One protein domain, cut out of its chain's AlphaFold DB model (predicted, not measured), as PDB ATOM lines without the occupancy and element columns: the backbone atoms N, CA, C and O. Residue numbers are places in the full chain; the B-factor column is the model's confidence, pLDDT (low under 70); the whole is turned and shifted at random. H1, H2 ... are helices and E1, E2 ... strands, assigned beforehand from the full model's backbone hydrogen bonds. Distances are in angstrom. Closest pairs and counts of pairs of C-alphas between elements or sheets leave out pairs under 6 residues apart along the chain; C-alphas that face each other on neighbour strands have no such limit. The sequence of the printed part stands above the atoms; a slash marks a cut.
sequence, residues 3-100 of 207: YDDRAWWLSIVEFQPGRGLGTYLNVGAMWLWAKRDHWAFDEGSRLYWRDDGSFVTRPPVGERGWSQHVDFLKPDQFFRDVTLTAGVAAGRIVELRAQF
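This is residues 3 to 100 of the 207 residues of an uncharacterized protein of Micromonospora craterilacus (UniProt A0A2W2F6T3). A twisted sheet, made of the long hairpin E2 and E3 with short E1, E4 and E5 at its edges, has one long helix, H1, along one face. The 98 printed residues run E1 E2 E3 E4 E5 H1, class mixed; E1 to E4 form a meander, each strand the antiparallel neighbour of the one before. The whole is compact, radius of gyration of the C-alphas 14.2 A, spanning 41 by 27 by 20 A.

E1, residues 3 to 5, and E2, residues 9 to 17, form a hairpin, N 4 and O 11 being 2.9 A apart. E3, residues 22 to 31, is on the other side of E2, with N 14 and O 26 at 2.9 A. On E3's other side lie antiparallel E4, residues 43 to 46, N 29 and O 43 at 2.7 A, and E5, residues 69 to 71, N 70 and O 23 at 2.8 A. H1, residues 75 to 99, with every O i to N i+4 pair within hydrogen-bond range, is over E2 and E3, height over the sheet 8.4 A; its closest C-alpha pair with E3 is Val 27 and Ala 89, 6.4 A.

E1 begins at C-alpha 3 (-51.392, 50.177, -3.376). E2 measures 24.6 A, E3 28.8 A and H1 35.6 A, ending at C-alpha 99 (-36.220, 43.622, -0.766).

The printed part has no cut; links E3 to E4 and E4 to E5 are long. No printed residue is under 70 in pLDDT.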
ATOM      1  N   TYR A   3     -52.802  49.827  -3.524       96.88
ATOM      2  CA  TYR A   3     -51.392  50.177  -3.376       96.88
ATOM      3  C   TYR A   3     -51.010  50.452  -1.917       96.88
ATOM      4  O   TYR A   3     -51.851  50.852  -1.113       96.88
ATOM      5  N   ASP A   4     -49.727  50.255  -1.617       95.12
ATOM      6  CA  ASP A   4     -49.044  50.677  -0.392       95.12
ATOM      7  C   ASP A   4     -48.106  51.834  -0.721       95.12
ATOM      8  O   ASP A   4     -47.287  51.716  -1.633       95.12
ATOM      9  N   ASP A   5     -48.213  52.939   0.011       95.06
ATOM     10  CA  ASP A   5     -47.409  54.136  -0.223       95.06
ATOM     11  C   ASP A   5     -46.207  54.176   0.721       95.06
ATOM     12  O   ASP A   5     -46.362  54.255   1.939       95.06
ATOM     13  N   ARG A   6     -45.001  54.134   0.148       93.00
ATOM     14  CA  ARG A   6     -43.725  54.168   0.876       93.00
ATOM     15  C   ARG A   6     -42.933  55.433   0.559       93.00
ATOM     16  O   ARG A   6     -41.708  55.412   0.487       93.00
ATOM     17  N   ALA A   7     -43.665  56.524   0.336       92.62
ATOM     18  CA  ALA A   7     -43.200  57.882   0.077       92.62
ATOM     19  C   ALA A   7     -42.473  58.078  -1.269       92.62
ATOM     20  O   ALA A   7     -42.949  58.856  -2.103       92.62
ATOM     21  N   TRP A   8     -41.371  57.367  -1.519       93.69
ATOM     22  CA  TRP A   8     -40.574  57.434  -2.758       93.69
ATOM     23  C   TRP A   8     -40.821  56.258  -3.715       93.69
ATOM     24  O   TRP A   8     -40.414  56.305  -4.881       93.69
ATOM     25  N   TRP A   9     -41.550  55.239  -3.264       96.75
ATOM     26  CA  TRP A   9     -42.041  54.151  -4.103       96.75
ATOM     27  C   TRP A   9     -43.392  53.625  -3.635       96.75
ATOM     28  O   TRP A   9     -43.818  53.881  -2.509       96.75
ATOM     29  N   LEU A  10     -44.071  52.895  -4.515       97.25
ATOM     30  CA  LEU A  10     -45.358  52.265  -4.244       97.25
ATOM     31  C   LEU A  10     -45.255  50.766  -4.447       97.25
ATOM     32  O   LEU A  10     -44.714  50.329  -5.461       97.25
ATOM     33  N   SER A  11     -45.856  49.982  -3.561       97.31
ATOM     34  CA  SER A  11     -46.220  48.612  -3.915       97.31
ATOM     35  C   SER A  11     -47.617  48.613  -4.535       97.31
ATOM     36  O   SER A  11     -48.516  49.244  -3.993       97.31
ATOM     37  N   ILE A  12     -47.822  47.922  -5.652       97.88
ATOM     38  CA  ILE A  12     -49.077  47.932  -6.415       97.88
ATOM     39  C   ILE A  12     -49.599  46.505  -6.530       97.88
ATOM     40  O   ILE A  12     -48.848  45.599  -6.882       97.88
ATOM     41  N   VAL A  13     -50.896  46.325  -6.277       98.25
ATOM     42  CA  VAL A  13     -51.639  45.087  -6.534       98.25
ATOM     43  C   VAL A  13     -52.755  45.377  -7.528       98.25
ATOM     44  O   VAL A  13     -53.646  46.204  -7.293       98.25
ATOM     45  N   GLU A  14     -52.749  44.651  -8.636       97.62
ATOM     46  CA  GLU A  14     -53.785  44.741  -9.653       97.62
ATOM     47  C   GLU A  14     -54.359  43.357  -9.966       97.62
ATOM     48  O   GLU A  14     -53.674  42.469 -10.470       97.62
ATOM     49  N   PHE A  15     -55.657  43.216  -9.706       96.00
ATOM     50  CA  PHE A  15     -56.485  42.159 -10.267       96.00
ATOM     51  C   PHE A  15     -56.931  42.603 -11.659       96.00
ATOM     52  O   PHE A  15     -57.879  43.378 -11.807       96.00
ATOM     53  N   GLN A  16     -56.172  42.190 -12.672       94.94
ATOM     54  CA  GLN A  16     -56.355  42.627 -14.051       94.94
ATOM     55  C   GLN A  16     -57.407  41.746 -14.742       94.94
ATOM     56  O   GLN A  16     -57.284  40.517 -14.691       94.94
ATOM     57  N   PRO A  17     -58.431  42.319 -15.395       91.88
ATOM     58  CA  PRO A  17     -59.378  41.538 -16.182       91.88
ATOM     59  C   PRO A  17     -58.697  40.924 -17.413       91.88
ATOM     60  O   PRO A  17     -57.807  41.524 -18.020       91.88
ATOM     61  N   GLY A  18     -59.117  39.712 -17.772       84.69
ATOM     62  CA  GLY A  18     -58.641  38.984 -18.946       84.69
ATOM     63  C   GLY A  18     -59.603  39.025 -20.133       84.69
ATOM     64  O   GLY A  18     -60.602  39.737 -20.131       84.69
ATOM     65  N   ARG A  19     -59.313  38.212 -21.159       80.44
ATOM     66  CA  ARG A  19     -60.244  37.980 -22.282       80.44
ATOM     67  C   ARG A  19     -61.457  37.118 -21.892       80.44
ATOM     68  O   ARG A  19     -62.430  37.094 -22.636       80.44
ATOM     69  N   GLY A  20     -61.383  36.404 -20.768       86.44
ATOM     70  CA  GLY A  20     -62.470  35.598 -20.206       86.44
ATOM     71  C   GLY A  20     -63.037  36.199 -18.920       86.44
ATOM     72  O   GLY A  20     -62.539  37.205 -18.415       86.44
ATOM     73  N   LEU A  21     -64.078  35.560 -18.381       92.06
ATOM     74  CA  LEU A  21     -64.599  35.899 -17.059       92.06
ATOM     75  C   LEU A  21     -63.591  35.445 -15.999       92.06
ATOM     76  O   LEU A  21     -63.320  34.253 -15.870       92.06
ATOM     77  N   GLY A  22     -63.031  36.394 -15.254       94.25
ATOM     78  CA  GLY A  22     -62.009  36.114 -14.256       94.25
ATOM     79  C   GLY A  22     -60.990  37.234 -14.120       94.25
ATOM     80  O   GLY A  22     -61.204  38.359 -14.589       94.25
ATOM     81  N   THR A  23     -59.884  36.937 -13.445       96.38
ATOM     82  CA  THR A  23     -58.820  37.912 -13.224       96.38
ATOM     83  C   THR A  23     -57.448  37.268 -13.111       96.38
ATOM     84  O   THR A  23     -57.284  36.176 -12.574       96.38
ATOM     85  N   TYR A  24     -56.441  37.975 -13.600       97.12
ATOM     86  CA  TYR A  24     -55.049  37.686 -13.311       97.12
ATOM     87  C   TYR A  24     -54.537  38.559 -12.158       97.12
ATOM     88  O   TYR A  24     -55.075  39.639 -11.913       97.12
ATOM     89  N   LEU A  25     -53.430  38.166 -11.524       97.81
ATOM     90  CA  LEU A  25     -52.769  38.957 -10.483       97.81
ATOM     91  C   LEU A  25     -51.466  39.591 -10.995       97.81
ATOM     92  O   LEU A  25     -50.575  38.879 -11.456       97.81
ATOM     93  N   ASN A  26     -51.333  40.912 -10.890       97.50
ATOM     94  CA  ASN A  26     -50.058  41.629 -11.000       97.50
ATOM     95  C   ASN A  26     -49.675  42.198  -9.633       97.50
ATOM     96  O   ASN A  26     -50.515  42.816  -8.969       97.50
ATOM     97  N   VAL A  27     -48.410  42.035  -9.238       98.06
ATOM     98  CA  VAL A  27     -47.855  42.682  -8.042       98.06
ATOM     99  C   VAL A  27     -46.443  43.173  -8.324       98.06
ATOM    100  O   VAL A  27     -45.604  42.417  -8.814       98.06
ATOM    101  N   GLY A  28     -46.157  44.423  -7.972       97.06
ATOM    102  CA  GLY A  28     -44.823  44.986  -8.151       97.06
ATOM    103  C   GLY A  28     -44.605  46.313  -7.439       97.06
ATOM    104  O   GLY A  28     -45.494  46.829  -6.765       97.06
ATOM    105  N   ALA A  29     -43.393  46.831  -7.581       97.44
ATOM    106  CA  ALA A  29     -42.951  48.125  -7.107       97.44
ATOM    107  C   ALA A  29     -42.959  49.151  -8.247       97.44
ATOM    108  O   ALA A  29     -42.660  48.828  -9.398       97.44
ATOM    109  N   MET A  30     -43.266  50.395  -7.902       97.25
ATOM    110  CA  MET A  30     -43.164  51.553  -8.782       97.25
ATOM    111  C   MET A  30     -42.340  52.639  -8.107       97.25
ATOM    112  O   MET A  30     -42.702  53.118  -7.032       97.25
ATOM    113  N   TRP A  31     -41.270  53.071  -8.760       97.50
ATOM    114  CA  TRP A  31     -40.405  54.144  -8.296       97.50
ATOM    115  C   TRP A  31     -40.978  55.506  -8.698       97.50
ATOM    116  O   TRP A  31     -41.300  55.753  -9.867       97.50
ATOM    117  N   LEU A  32     -41.072  56.430  -7.739       97.06
ATOM    118  CA  LEU A  32     -41.673  57.751  -7.963       97.06
ATOM    119  C   LEU A  32     -40.671  58.799  -8.468       97.06
ATOM    120  O   LEU A  32     -41.078  59.878  -8.904       97.06
ATOM    121  N   TRP A  33     -39.376  58.474  -8.479       96.44
ATOM    122  CA  TRP A  33     -38.310  59.334  -9.006       96.44
ATOM    123  C   TRP A  33     -38.233  59.384 -10.538       96.44
ATOM    124  O   TRP A  33     -37.340  60.026 -11.073       96.44
ATOM    125  N   ALA A  34     -39.164  58.748 -11.251       94.25
ATOM    126  CA  ALA A  34     -39.358  58.959 -12.680       94.25
ATOM    127  C   ALA A  34     -40.678  59.689 -12.933       94.25
ATOM    128  O   ALA A  34     -41.754  59.184 -12.597       94.25
ATOM    129  N   LYS A  35     -40.608  60.860 -13.567       93.62
ATOM    130  CA  LYS A  35     -41.772  61.704 -13.835       93.62
ATOM    131  C   LYS A  35     -42.731  61.035 -14.817       93.62
ATOM    132  O   LYS A  35     -42.460  60.976 -16.016       93.62
ATOM    133  N   ARG A  36     -43.891  60.611 -14.317       92.69
ATOM    134  CA  ARG A  36     -45.000  60.054 -15.112       92.69
ATOM    135  C   ARG A  36     -46.358  60.308 -14.457       92.69
ATOM    136  O   ARG A  36     -46.433  60.812 -13.340       92.69
ATOM    137  N   ASP A  37     -47.429  60.041 -15.193       94.50
ATOM    138  CA  ASP A  37     -48.832  60.262 -14.807       94.50
ATOM    139  C   ASP A  37     -49.700  58.994 -14.899       94.50
ATOM    140  O   ASP A  37     -50.920  59.056 -14.768       94.50
ATOM    141  N   HIS A  38     -49.059  57.843 -15.081       94.25
ATOM    142  CA  HIS A  38     -49.681  56.529 -15.127       94.25
ATOM    143  C   HIS A  38     -48.961  55.570 -14.177       94.25
ATOM    144  O   HIS A  38     -47.787  55.754 -13.853       94.25
ATOM    145  N   TRP A  39     -49.684  54.540 -13.747       94.94
ATOM    146  CA  TRP A  39     -49.166  53.460 -12.915       94.94
ATOM    147  C   TRP A  39     -48.311  52.515 -13.758       94.94
ATOM    148  O   TRP A  39     -48.641  52.245 -14.913       94.94
ATOM    149  N   ALA A  40     -47.220  52.020 -13.185       93.94
ATOM    150  CA  ALA A  40     -46.302  51.099 -13.843       93.94
ATOM    151  C   ALA A  40     -45.776  50.069 -12.839       93.94
ATOM    152  O   ALA A  40     -45.804  50.309 -11.637       93.94
ATOM    153  N   PHE A  41     -45.278  48.946 -13.343       94.44
ATOM    154  CA  PHE A  41     -44.555  47.957 -12.552       94.44
ATOM    155  C   PHE A  41     -43.082  48.037 -12.963       94.44
ATOM    156  O   PHE A  41     -42.697  47.471 -13.982       94.44
ATOM    157  N   ASP A  42     -42.288  48.809 -12.220       95.38
ATOM    158  CA  ASP A  42     -40.853  48.963 -12.494       95.38
ATOM    159  C   ASP A  42     -40.068  47.730 -12.018       95.38
ATOM    160  O   ASP A  42     -39.047  47.374 -12.599       95.38
ATOM    161  N   GLU A  43     -40.560  47.049 -10.979       93.88
ATOM    162  CA  GLU A  43     -40.053  45.752 -10.529       93.88
ATOM    163  C   GLU A  43     -41.218  44.839 -10.131       93.88
ATOM    164  O   GLU A  43     -42.046  45.190  -9.295       93.88
ATOM    165  N   GLY A  44     -41.270  43.633 -10.692       92.44
ATOM    166  CA  GLY A  44     -42.415  42.730 -10.549       92.44
ATOM    167  C   GLY A  44     -43.402  42.852 -11.710       92.44
ATOM    168  O   GLY A  44     -43.287  43.728 -12.559       92.44
ATOM    169  N   SER A  45     -44.329  41.903 -11.793       91.94
ATOM    170  CA  SER A  45     -45.235  41.759 -12.935       91.94
ATOM    171  C   SER A  45     -46.352  40.759 -12.600       91.94
ATOM    172  O   SER A  45     -46.777  40.646 -11.442       91.94
ATOM    173  N   ARG A  46     -46.841  40.036 -13.614       95.31
ATOM    174  CA  ARG A  46     -47.776  38.918 -13.476       95.31
ATOM    175  C   ARG A  46     -47.202  37.878 -12.516       95.31
ATOM    176  O   ARG A  46     -46.078  37.415 -12.697       95.31
ATOM    177  N   LEU A  47     -48.007  37.462 -11.543       97.00
ATOM    178  CA  LEU A  47     -47.675  36.331 -10.687       97.00
ATOM    179  C   LEU A  47     -48.305  35.040 -11.198       97.00
ATOM    180  O   LEU A  47     -49.409  35.031 -11.745       97.00
ATOM    181  N   TYR A  48     -47.584  33.955 -10.954       97.56
ATOM    182  CA  TYR A  48     -48.046  32.586 -11.070       97.56
ATOM    183  C   TYR A  48     -48.057  31.988  -9.670       97.56
ATOM    184  O   TYR A  48     -47.128  32.231  -8.906       97.56
ATOM    185  N   TRP A  49     -49.078  31.214  -9.325       97.81
ATOM    186  CA  TRP A  49     -49.242  30.657  -7.986       97.81
ATOM    187  C   TRP A  49     -49.739  29.216  -8.009       97.81
ATOM    188  O   TRP A  49     -50.187  28.720  -9.043       97.81
ATOM    189  N   ARG A  50     -49.654  28.547  -6.862       96.81
ATOM    190  CA  ARG A  50     -50.208  27.211  -6.614       96.81
ATOM    191  C   ARG A  50     -51.279  27.262  -5.525       96.81
ATOM    192  O   ARG A  50     -51.406  28.252  -4.806       96.81
ATOM    193  N   ASP A  51     -52.011  26.161  -5.379       94.38
ATOM    194  CA  ASP A  51     -53.075  26.001  -4.374       94.38
ATOM    195  C   ASP A  51     -52.557  26.021  -2.924       94.38
ATOM    196  O   ASP A  51     -53.331  26.216  -1.990       94.38
ATOM    197  N   ASP A  52     -51.249  25.842  -2.720       95.06
ATOM    198  CA  ASP A  52     -50.590  25.987  -1.416       95.06
ATOM    199  C   ASP A  52     -50.180  27.439  -1.095       95.06
ATOM    200  O   ASP A  52     -49.621  27.704  -0.032       95.06
ATOM    201  N   GLY A  53     -50.456  28.386  -1.998       94.75
ATOM    202  CA  GLY A  53     -50.106  29.798  -1.853       94.75
ATOM    203  C   GLY A  53     -48.668  30.148  -2.246       94.75
ATOM    204  O   GLY A  53     -48.305  31.323  -2.190       94.75
ATOM    205  N   SER A  54     -47.851  29.180  -2.676       96.19
ATOM    206  CA  SER A  54     -46.539  29.470  -3.264       96.19
ATOM    207  C   SER A  54     -46.693  30.224  -4.585       96.19
ATOM    208  O   SER A  54     -47.654  30.009  -5.330       96.19
ATOM    209  N   PHE A  55     -45.759  31.130  -4.888       97.50
ATOM    210  CA  PHE A  55     -45.818  31.963  -6.087       97.50
ATOM    211  C   PHE A  55     -44.443  32.229  -6.701       97.50
ATOM    212  O   PHE A  55     -43.415  32.156  -6.034       97.50
ATOM    213  N   VAL A  56     -44.444  32.560  -7.992       95.44
ATOM    214  CA  VAL A  56     -43.272  32.972  -8.772       95.44
ATOM    215  C   VAL A  56     -43.669  34.026  -9.803       95.44
ATOM    216  O   VAL A  56     -44.820  34.105 -10.231       95.44
ATOM    217  N   THR A  57     -42.703  34.816 -10.264       91.31
ATOM    218  CA  THR A  57     -42.875  35.712 -11.425       91.31
ATOM    219  C   THR A  57     -42.702  34.971 -12.753       91.31
ATOM    220  O   THR A  57     -43.200  35.408 -13.788       91.31
ATOM    221  N   ARG A  58     -42.021  33.817 -12.732       90.69
ATOM    222  CA  ARG A  58     -41.834  32.948 -13.892       90.69
ATOM    223  C   ARG A  58     -41.810  31.476 -13.467       90.69
ATOM    224  O   ARG A  58     -40.922  31.098 -12.705       90.69
ATOM    225  N   PRO A  59     -42.728  30.637 -13.974       93.06
ATOM    226  CA  PRO A  59     -42.711  29.205 -13.711       93.06
ATOM    227  C   PRO A  59     -41.407  28.555 -14.194       93.06
ATOM    228  O   PRO A  59     -41.002  28.797 -15.340       93.06
ATOM    229  N   PRO A  60     -40.760  27.712 -13.371       92.00
ATOM    230  CA  PRO A  60     -39.637  26.897 -13.816       92.00
ATOM    231  C   PRO A  60     -40.045  25.951 -14.950       92.00
ATOM    232  O   PRO A  60     -41.156  25.414 -14.980       92.00
ATOM    233  N   VAL A  61     -39.138  25.737 -15.904       91.69
ATOM    234  CA  VAL A  61     -39.401  24.870 -17.059       91.69
ATOM    235  C   VAL A  61     -39.641  23.437 -16.584       91.69
ATOM    236  O   VAL A  61     -38.831  22.873 -15.859       91.69
ATOM    237  N   GLY A  62     -40.747  22.839 -17.028       91.94
ATOM    238  CA  GLY A  62     -41.109  21.458 -16.697       91.94
ATOM    239  C   GLY A  62     -41.909  21.300 -15.402       91.94
ATOM    240  O   GLY A  62     -42.478  20.230 -15.180       91.94
ATOM    241  N   GLU A  63     -42.035  22.350 -14.587       93.31
ATOM    242  CA  GLU A  63     -42.898  22.322 -13.410       93.31
ATOM    243  C   GLU A  63     -44.373  22.547 -13.766       93.31
ATOM    244  O   GLU A  63     -44.723  23.363 -14.619       93.31
ATOM    245  N   ARG A  64     -45.261  21.817 -13.084       93.12
ATOM    246  CA  ARG A  64     -46.719  21.880 -13.271       93.12
ATOM    247  C   ARG A  64     -47.406  22.517 -12.058       93.12
ATOM    248  O   ARG A  64     -46.766  22.800 -11.045       93.12
ATOM    249  N   GLY A  65     -48.717  22.736 -12.178       94.75
ATOM    250  CA  GLY A  65     -49.575  23.239 -11.099       94.75
ATOM    251  C   GLY A  65     -49.572  24.759 -10.922       94.75
ATOM    252  O   GLY A  65     -50.206  25.250 -10.002       94.75
ATOM    253  N   TRP A  66     -48.869  25.497 -11.782       96.94
ATOM    254  CA  TRP A  66     -48.857  26.956 -11.761       96.94
ATOM    255  C   TRP A  66     -50.096  27.529 -12.455       96.94
ATOM    256  O   TRP A  66     -50.289  27.339 -13.656       96.94
ATOM    257  N   SER A  67     -50.890  28.275 -11.701       95.56
ATOM    258  CA  SER A  67     -52.014  29.081 -12.173       95.56
ATOM    259  C   SER A  67     -51.579  30.534 -12.322       95.56
ATOM    260  O   SER A  67     -50.756  31.017 -11.558       95.56
ATOM    261  N   GLN A  68     -52.131  31.249 -13.298       95.19
ATOM    262  CA  GLN A  68     -51.910  32.698 -13.466       95.19
ATOM    263  C   GLN A  68     -53.217  33.490 -13.546       95.19
ATOM    264  O   GLN A  68     -53.202  34.718 -13.607       95.19
ATOM    265  N   HIS A  69     -54.347  32.787 -13.572       96.56
ATOM    266  CA  HIS A  69     -55.675  33.341 -13.760       96.56
ATOM    267  C   HIS A  69     -56.646  32.627 -12.824       96.56
ATOM    268  O   HIS A  69     -56.596  31.405 -12.700       96.56
ATOM    269  N   VAL A  70     -57.520  33.396 -12.183       96.50
ATOM    270  CA  VAL A  70     -58.696  32.880 -11.491       96.50
ATOM    271  C   VAL A  70     -59.872  32.971 -12.451       96.50
ATOM    272  O   VAL A  70     -60.332  34.074 -12.755       96.50
ATOM    273  N   ASP A  71     -60.370  31.829 -12.913       95.81
ATOM    274  CA  ASP A  71     -61.584  31.775 -13.727       95.81
ATOM    275  C   ASP A  71     -62.824  32.041 -12.870       95.81
ATOM    276  O   ASP A  71     -62.938  31.557 -11.743       95.81
ATOM    277  N   PHE A  72     -63.789  32.780 -13.411       96.31
ATOM    278  CA  PHE A  72     -65.114  32.894 -12.810       96.31
ATOM    279  C   PHE A  72     -66.018  31.802 -13.382       96.31
ATOM    280  O   PHE A  72     -66.610  31.966 -14.449       96.31
ATOM    281  N   LEU A  73     -66.133  30.679 -12.672       95.56
ATOM    282  CA  LEU A  73     -67.062  29.604 -13.042       95.56
ATOM    283  C   LEU A  73     -68.364  29.700 -12.244       95.56
ATOM    284  O   LEU A  73     -69.454  29.523 -12.784       95.56
ATOM    285  N   LYS A  74     -68.247  29.981 -10.941       97.25
ATOM    286  CA  LYS A  74     -69.373  30.228 -10.032       97.25
ATOM    287  C   LYS A  74     -68.931  31.064  -8.825       97.25
ATOM    288  O   LYS A  74     -67.760  30.970  -8.445       97.25
ATOM    289  N   PRO A  75     -69.849  31.803  -8.171       97.69
ATOM    290  CA  PRO A  75     -69.502  32.727  -7.090       97.69
ATOM    291  C   PRO A  75     -68.645  32.117  -5.971       97.69
ATOM    292  O   PRO A  75     -67.597  32.666  -5.651       97.69
ATOM    293  N   ASP A  76     -69.022  30.954  -5.430       98.19
ATOM    294  CA  ASP A  76     -68.301  30.357  -4.294       98.19
ATOM    295  C   ASP A  76     -66.871  29.926  -4.638       98.19
ATOM    296  O   ASP A  76     -65.987  29.982  -3.788       98.19
ATOM    297  N   GLN A  77     -66.639  29.446  -5.865       96.12
ATOM    298  CA  GLN A  77     -65.290  29.091  -6.317       96.12
ATOM    299  C   GLN A  77     -64.465  30.357  -6.505       96.12
ATOM    300  O   GLN A  77     -63.392  30.463  -5.924       96.12
ATOM    301  N   PHE A  78     -65.008  31.333  -7.228       96.25
ATOM    302  CA  PHE A  78     -64.304  32.581  -7.476       96.25
ATOM    303  C   PHE A  78     -63.928  33.288  -6.169       96.25
ATOM    304  O   PHE A  78     -62.807  33.761  -6.026       96.25
ATOM    305  N   PHE A  79     -64.827  33.303  -5.182       96.81
ATOM    306  CA  PHE A  79     -64.549  33.896  -3.877       96.81
ATOM    307  C   PHE A  79     -63.401  33.192  -3.141       96.81
ATOM    308  O   PHE A  79     -62.506  33.864  -2.624       96.81
ATOM    309  N   ARG A  80     -63.391  31.851  -3.107       96.69
ATOM    310  CA  ARG A  80     -62.290  31.091  -2.488       96.69
ATOM    311  C   ARG A  80     -60.964  31.352  -3.194       96.69
ATOM    312  O   ARG A  80     -59.973  31.642  -2.530       96.69
ATOM    313  N   ASP A  81     -60.966  31.302  -4.518       96.88
ATOM    314  CA  ASP A  81     -59.742  31.384  -5.307       96.88
ATOM    315  C   ASP A  81     -59.165  32.804  -5.272       96.88
ATOM    316  O   ASP A  81     -57.974  32.972  -5.032       96.88
ATOM    317  N   VAL A  82     -60.003  33.846  -5.367       96.00
ATOM    318  CA  VAL A  82     -59.556  35.239  -5.175       96.00
ATOM    319  C   VAL A  82     -59.065  35.483  -3.747       96.00
ATOM    320  O   VAL A  82     -58.127  36.255  -3.567       96.00
ATOM    321  N   THR A  83     -59.632  34.821  -2.732       97.56
ATOM    322  CA  THR A  83     -59.126  34.917  -1.351       97.56
ATOM    323  C   THR A  83     -57.711  34.343  -1.239       97.56
ATOM    324  O   THR A  83     -56.835  34.983  -0.656       97.56
ATOM    325  N   LEU A  84     -57.453  33.184  -1.853       97.56
ATOM    326  CA  LEU A  84     -56.106  32.613  -1.937       97.56
ATOM    327  C   LEU A  84     -55.154  33.545  -2.697       97.56
ATOM    328  O   LEU A  84     -54.066  33.856  -2.213       97.56
ATOM    329  N   THR A  85     -55.581  34.058  -3.851       97.25
ATOM    330  CA  THR A  85     -54.781  34.975  -4.672       97.25
ATOM    331  C   THR A  85     -54.517  36.311  -3.964       97.25
ATOM    332  O   THR A  85     -53.451  36.898  -4.132       97.25
ATOM    333  N   ALA A  86     -55.424  36.789  -3.107       97.94
ATOM    334  CA  ALA A  86     -55.173  37.941  -2.241       97.94
ATOM    335  C   ALA A  86     -54.093  37.642  -1.184       97.94
ATOM    336  O   ALA A  86     -53.261  38.505  -0.904       97.94
ATOM    337  N   GLY A  87     -54.053  36.415  -0.652       98.06
ATOM    338  CA  GLY A  87     -52.960  35.935   0.202       98.06
ATOM    339  C   GLY A  87     -51.610  35.919  -0.523       98.06
ATOM    340  O   GLY A  87     -50.623  36.425   0.010       98.06
ATOM    341  N   VAL A  88     -51.581  35.440  -1.772       98.44
ATOM    342  CA  VAL A  88     -50.396  35.505  -2.651       98.44
ATOM    343  C   VAL A  88     -49.940  36.950  -2.853       98.44
ATOM    344  O   VAL A  88     -48.756  37.258  -2.717       98.44
ATOM    345  N   ALA A  89     -50.882  37.859  -3.127       98.44
ATOM    346  CA  ALA A  89     -50.571  39.270  -3.291       98.44
ATOM    347  C   ALA A  89     -49.933  39.858  -2.026       98.44
ATOM    348  O   ALA A  89     -48.891  40.504  -2.108       98.44
ATOM    349  N   ALA A  90     -50.508  39.577  -0.852       98.19
ATOM    350  CA  ALA A  90     -49.951  40.007   0.426       98.19
ATOM    351  C   ALA A  90     -48.535  39.453   0.657       98.19
ATOM    352  O   ALA A  90     -47.652  40.206   1.070       98.19
ATOM    353  N   GLY A  91     -48.294  38.179   0.329       97.81
ATOM    354  CA  GLY A  91     -46.966  37.564   0.390       97.81
ATOM    355  C   GLY A  91     -45.939  38.309  -0.466       97.81
ATOM    356  O   GLY A  91     -44.887  38.707   0.036       97.81
ATOM    357  N   ARG A  92     -46.273  38.609  -1.728       97.94
ATOM    358  CA  ARG A  92     -45.364  39.353  -2.613       97.94
ATOM    359  C   ARG A  92     -45.104  40.785  -2.134       97.94
ATOM    360  O   ARG A  92     -43.997  41.288  -2.298       97.94
ATOM    361  N   ILE A  93     -46.085  41.442  -1.517       97.88
ATOM    362  CA  ILE A  93     -45.893  42.769  -0.908       97.88
ATOM    363  C   ILE A  93     -44.890  42.708   0.250       97.88
ATOM    364  O   ILE A  93     -44.039  43.589   0.368       97.88
ATOM    365  N   VAL A  94     -44.956  41.669   1.089       97.81
ATOM    366  CA  VAL A  94     -43.978  41.461   2.168       97.81
ATOM    367  C   VAL A  94     -42.573  41.263   1.596       97.81
ATOM    368  O   VAL A  94     -41.642  41.913   2.071       97.81
ATOM    369  N   GLU A  95     -42.419  40.454   0.543       97.31
ATOM    370  CA  GLU A  95     -41.126  40.278  -0.132       97.31
ATOM    371  C   GLU A  95     -40.581  41.587  -0.705       97.31
ATOM    372  O   GLU A  95     -39.420  41.906  -0.480       97.31
ATOM    373  N   LEU A  96     -41.405  42.373  -1.407       97.06
ATOM    374  CA  LEU A  96     -40.979  43.654  -1.980       97.06
ATOM    375  C   LEU A  96     -40.524  44.638  -0.900       97.06
ATOM    376  O   LEU A  96     -39.521  45.323  -1.074       97.06
ATOM    377  N   ARG A  97     -41.228  44.698   0.236       96.31
ATOM    378  CA  ARG A  97     -40.839  45.551   1.369       96.31
ATOM    379  C   ARG A  97     -39.518  45.109   1.995       96.31
ATOM    380  O   ARG A  97     -38.718  45.963   2.360       96.31
ATOM    381  N   ALA A  98     -39.296  43.800   2.115       96.81
ATOM    382  CA  ALA A  98     -38.037  43.250   2.609       96.81
ATOM    383  C   ALA A  98     -36.886  43.451   1.610       96.81
ATOM    384  O   ALA A  98     -35.751  43.666   2.024       96.81
ATOM    385  N   GLN A  99     -37.184  43.409   0.310       95.75
ATOM    386  CA  GLN A  99     -36.220  43.622  -0.766       95.75
ATOM    387  C   GLN A  99     -35.831  45.100  -0.913       95.75
ATOM    388  O   GLN A  99     -34.683  45.397  -1.225       95.75
ATOM    389  N   PHE A 100     -36.764  46.029  -0.673       95.69
ATOM    390  CA  PHE A 100     -36.566  47.470  -0.875       95.69
ATOM    391  C   PHE A 100     -36.886  48.308   0.376       95.69
ATOM    392  O   PHE A 100     -37.765  49.179   0.340       95.69
TER     393      PHE A 100